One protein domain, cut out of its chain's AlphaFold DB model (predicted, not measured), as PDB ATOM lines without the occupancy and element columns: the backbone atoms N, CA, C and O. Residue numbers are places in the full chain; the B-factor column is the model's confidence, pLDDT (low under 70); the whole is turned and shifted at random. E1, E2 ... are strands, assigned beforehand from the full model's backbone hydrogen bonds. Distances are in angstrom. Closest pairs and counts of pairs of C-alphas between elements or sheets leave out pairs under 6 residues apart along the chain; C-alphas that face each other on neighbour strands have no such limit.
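This is residues 3 to 46 of the 71 residues of an uncharacterized protein of Friedmanniomyces simplex (UniProt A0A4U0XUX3). With little regular structure, this is a small sheet of three short strands side by side, E1 - E2 - E3, with loops reaching past both ends; residues 3 to 4 fold back to pair antiparallel with residues 13 to 14 of E1. It is a meander, each strand the antiparallel neighbour of the one before. Of 44 printed residues, 11 are in named strands; the class is all strand. The whole is only just compact, close to loose, with a radius of gyration of the C-alphas of 11.0 A, and only just flat, spanning 31 by 21 by 11 A.

Find C-alpha 13 at (31.487, -15.172, 40.134); there E1, residues 13 to 15, begins. E2, residues 22 to 26, runs 11.9 A. E3, residues 39 to 41, ends at C-alpha 41, (34.270, -5.899, 38.313).

Look along inner strand E2. Hairpin E1 and E2 is antiparallel at 147 degrees; C-alphas 13 and 25 face each other at 4.5 A, and N 14 and O 24, 2.8 A, are within hydrogen-bond range. Hairpin E2 and E3 is antiparallel at 169 degrees; C-alphas 24 and 41 face each other at 4.3 A, and N 25 and O 40, 2.8 A, are within hydrogen-bond range. Edge strands E1 and E3 are apart.

The C-alphas of Glu 18 and Glu 33, 32.7 A, are farthest apart. The printed part has no cut; residues 27 to 38 make the long link. No printed residue is under pLDDT 70.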
ATOM      1  N   SER A   3      35.212 -20.539  38.376       94.94
ATOM      2  CA  SER A   3      33.855 -19.997  38.442       94.94
ATOM      3  C   SER A   3      33.124 -20.588  39.638       94.94
ATOM      4  O   SER A   3      33.249 -21.783  39.901       94.94
ATOM      5  N   TYR A   4      32.365 -19.754  40.334       93.31
ATOM      6  CA  TYR A   4      31.509 -20.134  41.447       93.31
ATOM      7  C   TYR A   4      30.127 -19.511  41.256       93.31
ATOM      8  O   TYR A   4      30.007 -18.349  40.873       93.31
ATOM      9  N   THR A   5      29.089 -20.293  41.511       91.25
ATOM     10  CA  THR A   5      27.684 -19.887  41.415       91.25
ATOM     11  C   THR A   5      26.974 -20.294  42.695       91.25
ATOM     12  O   THR A   5      27.269 -21.352  43.250       91.25
ATOM     13  N   PHE A   6      26.016 -19.489  43.139       85.50
ATOM     14  CA  PHE A   6      25.149 -19.789  44.278       85.50
ATOM     15  C   PHE A   6      23.726 -19.279  44.008       85.50
ATOM     16  O   PHE A   6      23.472 -18.654  42.974       85.50
ATOM     17  N   GLY A   7      22.790 -19.561  44.918       81.81
ATOM     18  CA  GLY A   7      21.386 -19.180  44.754       81.81
ATOM     19  C   GLY A   7      20.792 -19.790  43.482       81.81
ATOM     20  O   GLY A   7      20.901 -20.994  43.267       81.81
ATOM     21  N   LYS A   8      20.215 -18.953  42.609       82.56
ATOM     22  CA  LYS A   8      19.653 -19.383  41.312       82.56
ATOM     23  C   LYS A   8      20.711 -19.791  40.274       82.56
ATOM     24  O   LYS A   8      20.371 -20.394  39.265       82.56
ATOM     25  N   GLY A   9      21.985 -19.464  40.498       86.75
ATOM     26  CA  GLY A   9      23.092 -19.883  39.635       86.75
ATOM     27  C   GLY A   9      23.281 -19.088  38.336       86.75
ATOM     28  O   GLY A   9      24.101 -19.479  37.513       86.75
ATOM     29  N   TYR A  10      22.581 -17.965  38.167       89.69
ATOM     30  CA  TYR A  10      22.588 -17.146  36.944       89.69
ATOM     31  C   TYR A  10      23.736 -16.137  36.833       89.69
ATOM     32  O   TYR A  10      23.941 -15.529  35.790       89.69
ATOM     33  N   ARG A  11      24.493 -15.942  37.914       91.75
ATOM     34  CA  ARG A  11      25.533 -14.910  38.008       91.75
ATOM     35  C   ARG A  11      26.859 -15.565  38.392       91.75
ATOM     36  O   ARG A  11      27.155 -15.690  39.578       91.75
ATOM     37  N   PRO A  12      27.643 -16.092  37.437       95.00
ATOM     38  CA  PRO A  12      28.929 -16.710  37.741       95.00
ATOM     39  C   PRO A  12      29.946 -15.689  38.264       95.00
ATOM     40  O   PRO A  12      30.395 -14.797  37.542       95.00
ATOM     41  N   HIS A  13      30.379 -15.889  39.509       95.94
ATOM     42  CA  HIS A  13      31.487 -15.172  40.134       95.94
ATOM     43  C   HIS A  13      32.803 -15.809  39.689       95.94
ATOM     44  O   HIS A  13      33.020 -17.012  39.878       95.94
ATOM     45  N   ARG A  14      33.702 -15.022  39.097       97.12
ATOM     46  CA  ARG A  14      34.957 -15.520  38.527       97.12
ATOM     47  C   ARG A  14      36.167 -15.034  39.309       97.12
ATOM     48  O   ARG A  14      36.349 -13.840  39.535       97.12
ATOM     49  N   PHE A  15      37.034 -15.981  39.650       97.94
ATOM     50  CA  PHE A  15      38.206 -15.770  40.492       97.94
ATOM     51  C   PHE A  15      39.498 -16.166  39.772       97.94
ATOM     52  O   PHE A  15      39.525 -17.076  38.923       97.94
ATOM     53  N   CYS A  16      40.597 -15.511  40.143       97.12
ATOM     54  CA  CYS A  16      41.935 -15.933  39.743       97.12
ATOM     55  C   CYS A  16      42.297 -17.256  40.445       97.12
ATOM     56  O   CYS A  16      42.229 -17.324  41.669       97.12
ATOM     57  N   PRO A  17      42.691 -18.315  39.714       96.50
ATOM     58  CA  PRO A  17      43.031 -19.600  40.325       96.50
ATOM     59  C   PRO A  17      44.344 -19.580  41.121       96.50
ATOM     60  O   PRO A  17      44.568 -20.499  41.902       96.50
ATOM     61  N   GLU A  18      45.200 -18.578  40.909       97.69
ATOM     62  CA  GLU A  18      46.536 -18.498  41.507       97.69
ATOM     63  C   GLU A  18      46.533 -17.663  42.791       97.69
ATOM     64  O   GLU A  18      47.016 -18.117  43.825       97.69
ATOM     65  N   CYS A  19      45.944 -16.462  42.747       96.31
ATOM     66  CA  CYS A  19      45.916 -15.534  43.883       96.31
ATOM     67  C   CYS A  19      44.549 -15.428  44.578       96.31
ATOM     68  O   CYS A  19      44.416 -14.689  45.548       96.31
ATOM     69  N   SER A  20      43.529 -16.148  44.101       95.19
ATOM     70  CA  SER A  20      42.162 -16.156  44.656       95.19
ATOM     71  C   SER A  20      41.412 -14.816  44.620       95.19
ATOM     72  O   SER A  20      40.322 -14.713  45.180       95.19
ATOM     73  N   SER A  21      41.930 -13.793  43.934       96.62
ATOM     74  CA  SER A  21      41.224 -12.518  43.775       96.62
ATOM     75  C   SER A  21      39.890 -12.703  43.048       96.62
ATOM     76  O   SER A  21      39.840 -13.345  41.993       96.62
ATOM     77  N   SER A  22      38.825 -12.104  43.592       96.94
ATOM     78  CA  SER A  22      37.552 -11.922  42.885       96.94
ATOM     79  C   SER A  22      37.764 -10.935  41.744       96.94
ATOM     80  O   SER A  22      38.191  -9.807  42.000       96.94
ATOM     81  N   ILE A  23      37.529 -11.374  40.507       97.75
ATOM     82  CA  ILE A  23      37.775 -10.577  39.301       97.75
ATOM     83  C   ILE A  23      36.486  -9.895  38.854       97.75
ATOM     84  O   ILE A  23      36.449  -8.671  38.742       97.75
ATOM     85  N   LEU A  24      35.445 -10.692  38.595       97.50
ATOM     86  CA  LEU A  24      34.183 -10.196  38.058       97.50
ATOM     87  C   LEU A  24      32.994 -11.109  38.367       97.50
ATOM     88  O   LEU A  24      33.166 -12.284  38.703       97.50
ATOM     89  N   ILE A  25      31.801 -10.563  38.161       96.69
ATOM     90  CA  ILE A  25      30.525 -11.265  38.034       96.69
ATOM     91  C   ILE A  25      30.004 -10.977  36.626       96.69
ATOM     92  O   ILE A  25      29.985  -9.824  36.198       96.69
ATOM     93  N   ASP A  26      29.624 -12.028  35.907       95.81
ATOM     94  CA  ASP A  26      29.076 -11.939  34.552       95.81
ATOM     95  C   ASP A  26      27.551 -12.086  34.619       95.81
ATOM     96  O   ASP A  26      27.062 -13.100  35.120       95.81
ATOM     97  N   PHE A  27      26.815 -11.059  34.187       95.69
ATOM     98  CA  PHE A  27      25.356 -10.992  34.307       95.69
ATOM     99  C   PHE A  27      24.621 -11.467  33.055       95.69
ATOM    100  O   PHE A  27      23.395 -11.423  33.037       95.69
ATOM    101  N   LYS A  28      25.317 -11.994  32.040       95.25
ATOM    102  CA  LYS A  28      24.702 -12.422  30.768       95.25
ATOM    103  C   LYS A  28      23.479 -13.341  30.906       95.25
ATOM    104  O   LYS A  28      22.601 -13.317  30.050       95.25
ATOM    105  N   ASP A  29      23.429 -14.141  31.973       93.06
ATOM    106  CA  ASP A  29      22.356 -15.101  32.241       93.06
ATOM    107  C   ASP A  29      21.387 -14.605  33.342       93.06
ATOM    108  O   ASP A  29      20.573 -15.393  33.822       93.06
ATOM    109  N   SER A  30      21.457 -13.327  33.753       91.19
ATOM    110  CA  SER A  30      20.623 -12.744  34.818       91.19
ATOM    111  C   SER A  30      19.125 -12.902  34.526       91.19
ATOM    112  O   SER A  30      18.667 -12.873  33.373       91.19
ATOM    113  N   ASP A  31      18.352 -13.079  35.598       89.25
ATOM    114  CA  ASP A  31      16.892 -13.126  35.564       89.25
ATOM    115  C   ASP A  31      16.265 -11.751  35.309       89.25
ATOM    116  O   ASP A  31      15.148 -11.685  34.796       89.25
ATOM    117  N   ASP A  32      17.005 -10.678  35.586       89.69
ATOM    118  CA  ASP A  32      16.699  -9.329  35.120       89.69
ATOM    119  C   ASP A  32      17.370  -9.081  33.760       89.69
ATOM    120  O   ASP A  32      18.598  -9.074  33.643       89.69
ATOM    121  N   GLU A  33      16.566  -8.887  32.712       93.38
ATOM    122  CA  GLU A  33      17.079  -8.667  31.354       93.38
ATOM    123  C   GLU A  33      17.882  -7.370  31.228       93.38
ATOM    124  O   GLU A  33      18.759  -7.287  30.371       93.38
ATOM    125  N   THR A  34      17.611  -6.380  32.084       94.19
ATOM    126  CA  THR A  34      18.292  -5.079  32.049       94.19
ATOM    127  C   THR A  34      19.745  -5.161  32.508       94.19
ATOM    128  O   THR A  34      20.541  -4.298  32.154       94.19
ATOM    129  N   GLU A  35      20.114  -6.220  33.234       92.88
ATOM    130  CA  GLU A  35      21.477  -6.439  33.722       92.88
ATOM    131  C   GLU A  35      22.329  -7.289  32.766       92.88
ATOM    132  O   GLU A  35      23.532  -7.416  32.976       92.88
ATOM    133  N   ARG A  36      21.752  -7.915  31.728       95.06
ATOM    134  CA  ARG A  36      22.461  -8.953  30.947       95.06
ATOM    135  C   ARG A  36      23.675  -8.452  30.166       95.06
ATOM    136  O   ARG A  36      24.576  -9.240  29.889       95.06
ATOM    137  N   ASP A  37      23.720  -7.164  29.854       96.31
ATOM    138  CA  ASP A  37      24.859  -6.545  29.170       96.31
ATOM    139  C   ASP A  37      25.945  -6.040  30.146       96.31
ATOM    140  O   ASP A  37      26.959  -5.489  29.716       96.31
ATOM    141  N   GLU A  38      25.772  -6.255  31.455       96.12
ATOM    142  CA  GLU A  38      26.653  -5.726  32.495       96.12
ATOM    143  C   GLU A  38      27.714  -6.726  32.985       96.12
ATOM    144  O   GLU A  38      27.525  -7.946  33.062       96.12
ATOM    145  N   LEU A  39      28.854  -6.173  33.406       96.25
ATOM    146  CA  LEU A  39      29.896  -6.883  34.148       96.25
ATOM    147  C   LEU A  39      30.202  -6.121  35.436       96.25
ATOM    148  O   LEU A  39      30.735  -5.012  35.396       96.25
ATOM    149  N   ALA A  40      29.968  -6.742  36.593       95.81
ATOM    150  CA  ALA A  40      30.470  -6.182  37.845       95.81
ATOM    151  C   ALA A  40      31.926  -6.603  38.031       95.81
ATOM    152  O   ALA A  40      32.231  -7.795  38.058       95.81
ATOM    153  N   MET A  41      32.835  -5.642  38.183       96.75
ATOM    154  CA  MET A  41      34.270  -5.899  38.313       96.75
ATOM    155  C   MET A  41      34.800  -5.418  39.659       96.75
ATOM    156  O   MET A  41      34.331  -4.428  40.218       96.75
ATOM    157  N   ASN A  42      35.826  -6.092  40.174       96.25
ATOM    158  CA  ASN A  42      36.498  -5.640  41.384       96.25
ATOM    159  C   ASN A  42      37.365  -4.405  41.090       96.25
ATOM    160  O   ASN A  42      38.471  -4.515  40.560       96.25
ATOM    161  N   ALA A  43      36.868  -3.230  41.483       95.69
ATOM    162  CA  ALA A  43      37.517  -1.945  41.239       95.69
ATOM    163  C   ALA A  43      38.944  -1.845  41.820       95.69
ATOM    164  O   ALA A  43      39.775  -1.134  41.261       95.69
ATOM    165  N   SER A  44      39.270  -2.601  42.879       95.38
ATOM    166  CA  SER A  44      40.615  -2.597  43.488       95.38
ATOM    167  C   SER A  44      41.708  -3.234  42.620       95.38
ATOM    168  O   SER A  44      42.891  -3.082  42.914       95.38
ATOM    169  N   LEU A  45      41.332  -3.948  41.552       95.69
ATOM    170  CA  LEU A  45      42.280  -4.571  40.624       95.69
ATOM    171  C   LEU A  45      42.730  -3.634  39.499       95.69
ATOM    172  O   LEU A  45      43.685  -3.949  38.785       95.69
ATOM    173  N   PHE A  46      42.051  -2.502  39.316       95.56
ATOM    174  CA  PHE A  46      42.399  -1.534  38.287       95.56
ATOM    175  C   PHE A  46      43.491  -0.597  38.783       95.56
ATOM    176  O   PHE A  46      43.457  -0.102  39.909       95.56
TER     177      PHE A  46